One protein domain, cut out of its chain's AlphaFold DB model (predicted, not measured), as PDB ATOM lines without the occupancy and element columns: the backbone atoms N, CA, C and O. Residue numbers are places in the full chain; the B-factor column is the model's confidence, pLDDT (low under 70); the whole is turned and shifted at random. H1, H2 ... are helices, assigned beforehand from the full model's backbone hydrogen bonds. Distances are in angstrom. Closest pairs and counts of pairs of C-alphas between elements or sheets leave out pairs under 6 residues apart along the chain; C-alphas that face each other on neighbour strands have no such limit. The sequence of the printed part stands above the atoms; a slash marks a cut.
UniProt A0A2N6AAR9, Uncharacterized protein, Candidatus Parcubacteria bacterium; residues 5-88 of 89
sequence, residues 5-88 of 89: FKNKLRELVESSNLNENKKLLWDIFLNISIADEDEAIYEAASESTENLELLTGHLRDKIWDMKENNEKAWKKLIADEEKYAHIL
ATOM      1  N   PHE A   5      19.424  -3.103 115.523       89.69
ATOM      2  CA  PHE A   5      20.167  -2.389 116.563       89.69
ATOM      3  C   PHE A   5      20.407  -0.928 116.210       89.69
ATOM      4  O   PHE A   5      20.231  -0.062 117.057       89.69
ATOM      5  N   LYS A   6      20.664  -0.640 114.936       89.56
ATOM      6  CA  LYS A   6      20.789   0.724 114.419       89.56
ATOM      7  C   LYS A   6      19.529   1.558 114.648       89.56
ATOM      8  O   LYS A   6      19.613   2.699 115.091       89.56
ATOM      9  N   ASN A   7      18.354   0.978 114.387       90.50
ATOM     10  CA  ASN A   7      17.075   1.657 114.618       90.50
ATOM     11  C   ASN A   7      16.806   1.861 116.115       90.50
ATOM     12  O   ASN A   7      16.452   2.961 116.520       90.50
ATOM     13  N   LYS A   8      17.067   0.848 116.947       92.94
ATOM     14  CA  LYS A   8      16.945   0.986 118.405       92.94
ATOM     15  C   LYS A   8      17.902   2.027 118.990       92.94
ATOM     16  O   LYS A   8      17.532   2.763 119.895       92.94
ATOM     17  N   LEU A   9      19.131   2.090 118.482       92.56
ATOM     18  CA  LEU A   9      20.123   3.078 118.891       92.56
ATOM     19  C   LEU A   9      19.688   4.489 118.489       92.56
ATOM     20  O   LEU A   9      19.812   5.413 119.287       92.56
ATOM     21  N   ARG A  10      19.095   4.649 117.298       93.50
ATOM     22  CA  ARG A  10      18.474   5.912 116.882       93.50
ATOM     23  C   ARG A  10      17.357   6.330 117.842       93.50
ATOM     24  O   ARG A  10      17.387   7.450 118.336       93.50
ATOM     25  N   GLU A  11      16.430   5.429 118.163       94.69
ATOM     26  CA  GLU A  11      15.334   5.697 119.108       94.69
ATOM     27  C   GLU A  11      15.849   6.060 120.513       94.69
ATOM     28  O   GLU A  11      15.349   6.995 121.148       94.69
ATOM     29  N   LEU A  12      16.882   5.360 120.999       94.81
ATOM     30  CA  LEU A  12      17.537   5.653 122.277       94.81
ATOM     31  C   LEU A  12      18.127   7.069 122.287       94.81
ATOM     32  O   LEU A  12      17.903   7.837 123.221       94.81
ATOM     33  N   VAL A  13      18.851   7.439 121.232       94.75
ATOM     34  CA  VAL A  13      19.444   8.773 121.094       94.75
ATOM     35  C   VAL A  13      18.356   9.841 120.995       94.75
ATOM     36  O   VAL A  13      18.438  10.855 121.690       94.75
ATOM     37  N   GLU A  14      17.319   9.631 120.187       94.12
ATOM     38  CA  GLU A  14      16.224  10.587 120.003       94.12
ATOM     39  C   GLU A  14      15.447  10.845 121.300       94.12
ATOM     40  O   GLU A  14      15.144  12.002 121.604       94.12
ATOM     41  N   SER A  15      15.197   9.799 122.090       94.25
ATOM     42  CA  SER A  15      14.485   9.882 123.373       94.25
ATOM     43  C   SER A  15      15.344  10.365 124.549       94.25
ATOM     44  O   SER A  15      14.808  10.711 125.602       94.25
ATOM     45  N   SER A  16      16.665  10.429 124.383       94.50
ATOM     46  CA  SER A  16      17.589  10.880 125.427       94.50
ATOM     47  C   SER A  16      17.583  12.403 125.646       94.50
ATOM     48  O   SER A  16      17.186  13.196 124.783       94.50
ATOM     49  N   ASN A  17      18.151  12.813 126.787       93.81
ATOM     50  CA  ASN A  17      18.412  14.213 127.151       93.81
ATOM     51  C   ASN A  17      19.648  14.817 126.451       93.81
ATOM     52  O   ASN A  17      20.104  15.898 126.829       93.81
ATOM     53  N   LEU A  18      20.223  14.132 125.457       92.81
ATOM     54  CA  LEU A  18      21.308  14.689 124.657       92.81
ATOM     55  C   LEU A  18      20.831  15.969 123.954       92.81
ATOM     56  O   LEU A  18      19.682  16.080 123.525       92.81
ATOM     57  N   ASN A  19      21.721  16.950 123.820       92.88
ATOM     58  CA  ASN A  19      21.419  18.134 123.023       92.88
ATOM     59  C   ASN A  19      21.458  17.808 121.521       92.88
ATOM     60  O   ASN A  19      21.928  16.747 121.105       92.88
ATOM     61  N   GLU A  20      20.981  18.742 120.706       90.12
ATOM     62  CA  GLU A  20      20.871  18.570 119.256       90.12
ATOM     63  C   GLU A  20      22.217  18.240 118.592       90.12
ATOM     64  O   GLU A  20      22.303  17.277 117.834       90.12
ATOM     65  N   ASN A  21      23.300  18.922 118.981       88.69
ATOM     66  CA  ASN A  21      24.651  18.643 118.478       88.69
ATOM     67  C   ASN A  21      25.091  17.201 118.770       88.69
ATOM     68  O   ASN A  21      25.617  16.516 117.897       88.69
ATOM     69  N   LYS A  22      24.857  16.721 119.997       91.06
ATOM     70  CA  LYS A  22      25.166  15.344 120.399       91.06
ATOM     71  C   LYS A  22      24.329  14.341 119.593       91.06
ATOM     72  O   LYS A  22      24.875  13.349 119.125       91.06
ATOM     73  N   LYS A  23      23.034  14.605 119.377       92.62
ATOM     74  CA  LYS A  23      22.165  13.746 118.547       92.62
ATOM     75  C   LYS A  23      22.622  13.705 117.086       92.62
ATOM     76  O   LYS A  23      22.595  12.646 116.468       92.62
ATOM     77  N   LEU A  24      23.116  14.818 116.551       88.62
ATOM     78  CA  LEU A  24      23.662  14.865 115.196       88.62
ATOM     79  C   LEU A  24      24.992  14.109 115.055       88.62
ATOM     80  O   LEU A  24      25.217  13.488 114.020       88.62
ATOM     81  N   LEU A  25      25.846  14.079 116.087       88.75
ATOM     82  CA  LEU A  25      27.032  13.204 116.093       88.75
ATOM     83  C   LEU A  25      26.635  11.727 115.977       88.75
ATOM     84  O   LEU A  25      27.249  10.975 115.222       88.75
ATOM     85  N   TRP A  26      25.582  11.320 116.684       91.25
ATOM     86  CA  TRP A  26      25.025   9.975 116.554       91.25
ATOM     87  C   TRP A  26      24.437   9.717 115.167       91.25
ATOM     88  O   TRP A  26      24.626   8.631 114.635       91.25
ATOM     89  N   ASP A  27      23.780  10.696 114.544       89.12
ATOM     90  CA  ASP A  27      23.277  10.575 113.168       89.12
ATOM     91  C   ASP A  27      24.419  10.346 112.159       89.12
ATOM     92  O   ASP A  27      24.356   9.434 111.334       89.12
ATOM     93  N   ILE A  28      25.516  11.103 112.284       85.38
ATOM     94  CA  ILE A  28      26.749  10.902 111.504       85.38
ATOM     95  C   ILE A  28      27.291   9.489 111.728       85.38
ATOM     96  O   ILE A  28      27.551   8.776 110.757       85.38
ATOM     97  N   PHE A  29      27.437   9.076 112.991       86.00
ATOM     98  CA  PHE A  29      27.942   7.753 113.345       86.00
ATOM     99  C   PHE A  29      27.080   6.641 112.748       86.00
ATOM    100  O   PHE A  29      27.606   5.753 112.085       86.00
ATOM    101  N   LEU A  30      25.760   6.715 112.915       87.19
ATOM    102  CA  LEU A  30      24.832   5.743 112.357       87.19
ATOM    103  C   LEU A  30      24.953   5.706 110.830       87.19
ATOM    104  O   LEU A  30      24.860   4.640 110.247       87.19
ATOM    105  N   ASN A  31      25.223   6.806 110.132       82.19
ATOM    106  CA  ASN A  31      25.393   6.749 108.675       82.19
ATOM    107  C   ASN A  31      26.662   6.006 108.216       82.19
ATOM    108  O   ASN A  31      26.685   5.501 107.091       82.19
ATOM    109  N   ILE A  32      27.678   5.873 109.074       78.50
ATOM    110  CA  ILE A  32      28.945   5.188 108.753       78.50
ATOM    111  C   ILE A  32      29.182   3.875 109.478       78.50
ATOM    112  O   ILE A  32      30.087   3.134 109.089       78.50
ATOM    113  N   SER A  33      28.419   3.600 110.530       78.56
ATOM    114  CA  SER A  33      28.589   2.399 111.326       78.56
ATOM    115  C   SER A  33      28.361   1.160 110.465       78.56
ATOM    116  O   SER A  33      27.434   1.084 109.645       78.56
ATOM    117  N   ILE A  34      29.250   0.184 110.634       78.62
ATOM    118  CA  ILE A  34      29.072  -1.150 110.070       78.62
ATOM    119  C   ILE A  34      28.152  -1.950 110.985       78.62
ATOM    120  O   ILE A  34      28.142  -1.751 112.198       78.62
ATOM    121  N   ALA A  35      27.379  -2.865 110.399       77.19
ATOM    122  CA  ALA A  35      26.310  -3.547 111.118       77.19
ATOM    123  C   ALA A  35      26.786  -4.304 112.372       77.19
ATOM    124  O   ALA A  35      26.040  -4.379 113.345       77.19
ATOM    125  N   ASP A  36      28.028  -4.793 112.344       77.19
ATOM    126  CA  ASP A  36      28.662  -5.548 113.427       77.19
ATOM    127  C   ASP A  36      28.974  -4.684 114.666       77.19
ATOM    128  O   ASP A  36      29.046  -5.207 115.775       77.19
ATOM    129  N   GLU A  37      29.135  -3.363 114.511       81.62
ATOM    130  CA  GLU A  37      29.376  -2.442 115.634       81.62
ATOM    131  C   GLU A  37      28.065  -1.987 116.303       81.62
ATOM    132  O   GLU A  37      28.061  -1.637 117.484       81.62
ATOM    133  N   ASP A  38      26.943  -2.007 115.570       85.50
ATOM    134  CA  ASP A  38      25.671  -1.432 116.025       85.50
ATOM    135  C   ASP A  38      25.085  -2.167 117.249       85.50
ATOM    136  O   ASP A  38      24.482  -1.525 118.107       85.50
ATOM    137  N   GLU A  39      25.257  -3.492 117.349       88.69
ATOM    138  CA  GLU A  39      24.765  -4.295 118.484       88.69
ATOM    139  C   GLU A  39      25.525  -3.975 119.773       88.69
ATOM    140  O   GLU A  39      24.913  -3.559 120.756       88.69
ATOM    141  N   ALA A  40      26.856  -4.077 119.747       88.75
ATOM    142  CA  ALA A  40      27.700  -3.820 120.913       88.75
ATOM    143  C   ALA A  40      27.555  -2.379 121.427       88.75
ATOM    144  O   ALA A  40      27.512  -2.137 122.633       88.75
ATOM    145  N   ILE A  41      27.445  -1.411 120.512       90.31
ATOM    146  CA  ILE A  41      27.254  -0.006 120.880       90.31
ATOM    147  C   ILE A  41      25.859   0.226 121.448       90.31
ATOM    148  O   ILE A  41      25.726   0.965 122.423       90.31
ATOM    149  N   TYR A  42      24.828  -0.401 120.878       92.44
ATOM    150  CA  TYR A  42      23.484  -0.315 121.435       92.44
ATOM    151  C   TYR A  42      23.431  -0.876 122.857       92.44
ATOM    152  O   TYR A  42      22.892  -0.211 123.738       92.44
ATOM    153  N   GLU A  43      24.002  -2.060 123.092       92.69
ATOM    154  CA  GLU A  43      24.035  -2.669 124.422       92.69
ATOM    155  C   GLU A  43      24.706  -1.728 125.423       92.69
ATOM    156  O   GLU A  43      24.046  -1.285 126.365       92.69
ATOM    157  N   ALA A  44      25.939  -1.296 125.138       92.81
ATOM    158  CA  ALA A  44      26.690  -0.391 126.003       92.81
ATOM    159  C   ALA A  44      25.958   0.941 126.259       92.81
ATOM    160  O   ALA A  44      25.897   1.401 127.398       92.81
ATOM    161  N   ALA A  45      25.374   1.557 125.226       92.81
ATOM    162  CA  ALA A  45      24.643   2.819 125.357       92.81
ATOM    163  C   ALA A  45      23.331   2.668 126.144       92.81
ATOM    164  O   ALA A  45      22.909   3.604 126.821       92.81
ATOM    165  N   SER A  46      22.676   1.509 126.051       93.62
ATOM    166  CA  SER A  46      21.399   1.242 126.721       93.62
ATOM    167  C   SER A  46      21.539   0.883 128.204       93.62
ATOM    168  O   SER A  46      20.561   0.984 128.944       93.62
ATOM    169  N   GLU A  47      22.736   0.496 128.651       95.06
ATOM    170  CA  GLU A  47      23.011   0.124 130.044       95.06
ATOM    171  C   GLU A  47      22.854   1.295 131.021       95.06
ATOM    172  O   GLU A  47      22.387   1.106 132.147       95.06
ATOM    173  N   SER A  48      23.249   2.507 130.621       93.38
ATOM    174  CA  SER A  48      23.110   3.695 131.459       93.38
ATOM    175  C   SER A  48      23.206   4.994 130.659       93.38
ATOM    176  O   SER A  48      23.854   5.074 129.614       93.38
ATOM    177  N   THR A  49      22.619   6.063 131.202       90.94
ATOM    178  CA  THR A  49      22.786   7.418 130.655       90.94
ATOM    179  C   THR A  49      24.252   7.856 130.658       90.94
ATOM    180  O   THR A  49      24.680   8.548 129.741       90.94
ATOM    181  N   GLU A  50      25.034   7.434 131.656       94.00
ATOM    182  CA  GLU A  50      26.465   7.743 131.748       94.00
ATOM    183  C   GLU A  50      27.250   7.102 130.595       94.00
ATOM    184  O   GLU A  50      28.042   7.782 129.942       94.00
ATOM    185  N   ASN A  51      26.964   5.840 130.263       94.38
ATOM    186  CA  ASN A  51      27.575   5.169 129.116       94.38
ATOM    187  C   ASN A  51      27.217   5.868 127.803       94.38
ATOM    188  O   ASN A  51      28.092   6.081 126.964       94.38
ATOM    189  N   LEU A  52      25.951   6.264 127.628       94.38
ATOM    190  CA  LEU A  52      25.530   7.032 126.458       94.38
ATOM    191  C   LEU A  52      26.325   8.343 126.341       94.38
ATOM    192  O   LEU A  52      26.777   8.691 125.248       94.38
ATOM    193  N   GLU A  53      26.533   9.068 127.443       92.25
ATOM    194  CA  GLU A  53      27.319  10.304 127.436       92.25
ATOM    195  C   GLU A  53      28.804  10.069 127.137       92.25
ATOM    196  O   GLU A  53      29.376  10.802 126.326       92.25
ATOM    197  N   LEU A  54      29.410   9.036 127.729       93.00
ATOM    198  CA  LEU A  54      30.803   8.652 127.477       93.00
ATOM    199  C   LEU A  54      31.022   8.268 126.010       93.00
ATOM    200  O   LEU A  54      31.921   8.797 125.354       93.00
ATOM    201  N   LEU A  55      30.157   7.410 125.465       92.88
ATOM    202  CA  LEU A  55      30.188   7.027 124.054       92.88
ATOM    203  C   LEU A  55      30.000   8.241 123.148       92.88
ATOM    204  O   LEU A  55      30.716   8.383 122.163       92.88
ATOM    205  N   THR A  56      29.103   9.161 123.509       92.25
ATOM    206  CA  THR A  56      28.925  10.413 122.760       92.25
ATOM    207  C   THR A  56      30.214  11.243 122.722       92.25
ATOM    208  O   THR A  56      30.535  11.830 121.690       92.25
ATOM    209  N   GLY A  57      30.968  11.281 123.826       89.19
ATOM    210  CA  GLY A  57      32.291  11.907 123.874       89.19
ATOM    211  C   GLY A  57      33.265  11.258 122.889       89.19
ATOM    212  O   GLY A  57      33.827  11.944 122.040       89.19
ATOM    213  N   HIS A  58      33.380   9.930 122.927       88.94
ATOM    214  CA  HIS A  58      34.254   9.180 122.020       88.94
ATOM    215  C   HIS A  58      33.860   9.301 120.542       88.94
ATOM    216  O   HIS A  58      34.729   9.331 119.669       88.94
ATOM    217  N   LEU A  59      32.562   9.400 120.240       87.69
ATOM    218  CA  LEU A  59      32.083   9.602 118.873       87.69
ATOM    219  C   LEU A  59      32.580  10.912 118.280       87.69
ATOM    220  O   LEU A  59      32.964  10.934 117.113       87.69
ATOM    221  N   ARG A  60      32.602  11.987 119.073       85.19
ATOM    222  CA  ARG A  60      33.138  13.274 118.628       85.19
ATOM    223  C   ARG A  60      34.587  13.130 118.174       85.19
ATOM    224  O   ARG A  60      34.913  13.580 117.079       85.19
ATOM    225  N   ASP A  61      35.417  12.481 118.984       86.00
ATOM    226  CA  ASP A  61      36.838  12.295 118.686       86.00
ATOM    227  C   ASP A  61      37.030  11.425 117.439       86.00
ATOM    228  O   ASP A  61      37.796  11.784 116.551       86.00
ATOM    229  N   LYS A  62      36.268  10.328 117.311       83.44
ATOM    230  CA  LYS A  62      36.300   9.447 116.129       83.44
ATOM    231  C   LYS A  62      35.870  10.179 114.853       83.44
ATOM    232  O   LYS A  62      36.476   9.995 113.801       83.44
ATOM    233  N   ILE A  63      34.823  11.000 114.928       81.44
ATOM    234  CA  ILE A  63      34.332  11.803 113.798       81.44
ATOM    235  C   ILE A  63      35.360  12.872 113.416       81.44
ATOM    236  O   ILE A  63      35.605  13.090 112.231       81.44
ATOM    237  N   TRP A  64      35.990  13.510 114.403       82.00
ATOM    238  CA  TRP A  64      37.027  14.508 114.170       82.00
ATOM    239  C   TRP A  64      38.278  13.901 113.528       82.00
ATOM    240  O   TRP A  64      38.748  14.400 112.508       82.00
ATOM    241  N   ASP A  65      38.754  12.775 114.054       83.25
ATOM    242  CA  ASP A  65      39.857  12.010 113.470       83.25
ATOM    243  C   ASP A  65      39.549  11.607 112.022       83.25
ATOM    244  O   ASP A  65      40.381  11.747 111.130       83.25
ATOM    245  N   MET A  66      38.308  11.203 111.740       79.44
ATOM    246  CA  MET A  66      37.878  10.871 110.382       79.44
ATOM    247  C   MET A  66      37.859  12.082 109.444       79.44
ATOM    248  O   MET A  66      38.235  11.951 108.278       79.44
ATOM    249  N   LYS A  67      37.450  13.255 109.938       77.19
ATOM    250  CA  LYS A  67      37.512  14.518 109.194       77.19
ATOM    251  C   LYS A  67      38.956  14.881 108.837       77.19
ATOM    252  O   LYS A  67      39.206  15.281 107.703       77.19
ATOM    253  N   GLU A  68      39.887  14.743 109.778       81.38
ATOM    254  CA  GLU A  68      41.291  15.124 109.581       81.38
ATOM    255  C   GLU A  68      42.079  14.099 108.755       81.38
ATOM    256  O   GLU A  68      42.862  14.477 107.885       81.38
ATOM    257  N   ASN A  69      41.845  12.805 108.984       79.62
ATOM    258  CA  ASN A  69      42.689  11.728 108.462       79.62
ATOM    259  C   ASN A  69      42.036  10.905 107.342       79.62
ATOM    260  O   ASN A  69      42.711  10.106 106.689       79.62
ATOM    261  N   ASN A  70      40.738  11.086 107.071       74.31
ATOM    262  CA  ASN A  70      40.015  10.331 106.046       74.31
ATOM    263  C   ASN A  70      39.047  11.209 105.236       74.31
ATOM    264  O   ASN A  70      37.853  10.929 105.115       74.31
ATOM    265  N   GLU A  71      39.600  12.250 104.606       71.62
ATOM    266  CA  GLU A  71      38.881  13.252 103.805       71.62
ATOM    267  C   GLU A  71      37.936  12.640 102.750       71.62
ATOM    268  O   GLU A  71      36.871  13.181 102.462       71.62
ATOM    269  N   LYS A  72      38.288  11.486 102.167       71.62
ATOM    270  CA  LYS A  72      37.455  10.810 101.161       71.62
ATOM    271  C   LYS A  72      36.224  10.140 101.774       71.62
ATOM    272  O   LYS A  72      35.143  10.231 101.190       71.62
ATOM    273  N   ALA A  73      36.383   9.447 102.905       67.31
ATOM    274  CA  ALA A  73      35.243   8.897 103.636       67.31
ATOM    275  C   ALA A  73      34.366  10.034 104.155       67.31
ATOM    276  O   ALA A  73      33.157   9.992 103.967       67.31
ATOM    277  N   TRP A  74      35.003  11.084 104.675       73.19
ATOM    278  CA  TRP A  74      34.371  12.304 105.146       73.19
ATOM    279  C   TRP A  74      33.524  12.990 104.070       73.19
ATOM    280  O   TRP A  74      32.317  13.098 104.232       73.19
ATOM    281  N   LYS A  75      34.089  13.342 102.909       70.31
ATOM    282  CA  LYS A  75      33.364  13.991 101.795       70.31
ATOM    283  C   LYS A  75      32.168  13.194 101.273       70.31
ATOM    284  O   LYS A  75      31.215  13.774 100.770       70.31
ATOM    285  N   LYS A  76      32.208  11.863 101.371       67.88
ATOM    286  CA  LYS A  76      31.078  10.999 100.993       67.88
ATOM    287  C   LYS A  76      29.959  11.010 102.047       67.88
ATOM    288  O   LYS A  76      28.814  10.720 101.720       67.88
ATOM    289  N   LEU A  77      30.313  11.322 103.290       67.62
ATOM    290  CA  LEU A  77      29.475  11.349 104.488       67.62
ATOM    291  C   LEU A  77      28.680  12.657 104.591       67.62
ATOM    292  O   LEU A  77      27.477  12.644 104.820       67.62
ATOM    293  N   ILE A  78      29.358  13.779 104.353       65.56
ATOM    294  CA  ILE A  78      28.814  15.145 104.336       65.56
ATOM    295  C   ILE A  78      28.378  15.570 102.926       65.56
ATOM    296  O   ILE A  78      28.485  16.730 102.556       65.56
ATOM    297  N   ALA A  79      27.824  14.664 102.114       63.19
ATOM    298  CA  ALA A  79      27.124  15.101 100.895       63.19
ATOM    299  C   ALA A  79      25.980  16.106 101.210       63.19
ATOM    300  O   ALA A  79      25.606  16.882 100.339       63.19
ATOM    301  N   ASP A  80      25.519  16.134 102.472       60.34
ATOM    302  CA  ASP A  80      24.745  17.202 103.124       60.34
ATOM    303  C   ASP A  80      25.636  18.057 104.064       60.34
ATOM    304  O   ASP A  80      25.420  18.113 105.278       60.34
ATOM    305  N   GLU A  81      26.680  18.712 103.538       59.28
ATOM    306  CA  GLU A  81      27.598  19.568 104.323       59.28
ATOM    307  C   GLU A  81      26.841  20.628 105.142       59.28
ATOM    308  O   GLU A  81      27.209  20.912 106.283       59.28
ATOM    309  N   GLU A  82      25.736  21.157 104.609       63.97
ATOM    310  CA  GLU A  82      24.917  22.178 105.273       63.97
ATOM    311  C   GLU A  82      24.313  21.697 106.599       63.97
ATOM    312  O   GLU A  82      24.257  22.461 107.566       63.97
ATOM    313  N   LYS A  83      23.904  20.424 106.686       69.62
ATOM    314  CA  LYS A  83      23.248  19.876 107.884       69.62
ATOM    315  C   LYS A  83      24.212  19.755 109.063       69.62
ATOM    316  O   LYS A  83      23.787  19.905 110.204       69.62
ATOM    317  N   TYR A  84      25.497  19.507 108.810       70.50
ATOM    318  CA  TYR A  84      26.479  19.203 109.860       70.50
ATOM    319  C   TYR A  84      27.518  20.312 110.086       70.50
ATOM    320  O   TYR A  84      28.268  20.252 111.062       70.50
ATOM    321  N   ALA A  85      27.546  21.350 109.243       66.56
ATOM    322  CA  ALA A  85      28.528  22.440 109.297       66.56
ATOM    323  C   ALA A  85      28.689  23.076 110.692       66.56
ATOM    324  O   ALA A  85      29.802  23.379 111.107       66.56
ATOM    325  N   HIS A  86      27.600  23.229 111.447       66.38
ATOM    326  CA  HIS A  86      27.592  23.886 112.761       66.38
ATOM    327  C   HIS A  86      28.216  23.060 113.901       66.38
ATOM    328  O   HIS A  86      28.494  23.597 114.968       66.38
ATOM    329  N   ILE A  87      28.417  21.758 113.696       66.94
ATOM    330  CA  ILE A  87      29.020  20.841 114.676       66.94
ATOM    331  C   ILE A  87      30.514  20.634 114.380       66.94
ATOM    332  O   ILE A  87      31.257  20.111 115.207       66.94
ATOM    333  N   LEU A  88      30.929  20.996 113.163       62.06
ATOM    334  CA  LEU A  88      32.232  20.690 112.581       62.06
ATOM    335  C   LEU A  88      33.085  21.936 112.328       62.06
ATOM    336  O   LEU A  88      34.269  21.778 112.017       62.06
TER     337      LEU A  88
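Overview. This is residues 5 to 88 of the 89 residues of an uncharacterized protein of Candidatus Parcubacteria bacterium (UniProt A0A2N6AAR9). The long helix H4 makes the longest axis; H2 of the hairpin H1-H2 crosses it, H3 packs on H1, and short H5 and H6 sit towards H4's last residues. The printed part has 84 residues, six named helices in order H1 to H6, and no named strand: all helix, packing mostly crossed, compact, radius of gyration of the C-alphas 12.4 A, spans 33 by 27 by 20 A.

Along the chain. H4, residues 49 to 69, is 30.1 A long from C-alpha 49 at (22.786, 7.418, 130.655). H1 is residues 5 to 15, H2 20 to 32, H3 35 to 47, H5 71 to 77, and H6 81 to 88, ending at C-alpha 88 (32.232, 20.690, 112.581).

Arrangement. H4 touches H2 with residues 56 to 63 alone, C-alphas of Arg 60 and Leu 25 closest, 6.6 A, at a steep tilt of 63 degrees. H1 and H2 form a hairpin, a shallow tilt of 7 degrees, C-alphas of Val 13 and Lys 23 closest, 6.2 A. H1 touches H3, C-alphas of Phe 5 and Glu 39 closest, 5.3 A. H6 is close to H2 but not clearly touching, C-alphas of Ile 87 and Asn 21 closest, 6.2 A. Every O i to N i+4 pair is within hydrogen-bond range in H1, H2, H4 and H5, but 7 of 9 in H3 and 2 of 4 in H6.

Size, cuts and confidence. The farthest C-alphas, Ser 48 and Lys 72, are 34.3 A apart. The printed part has no cut, and its links are tight. pLDDT is under 70 at residues 73, 76 to 83 and 85 to 88.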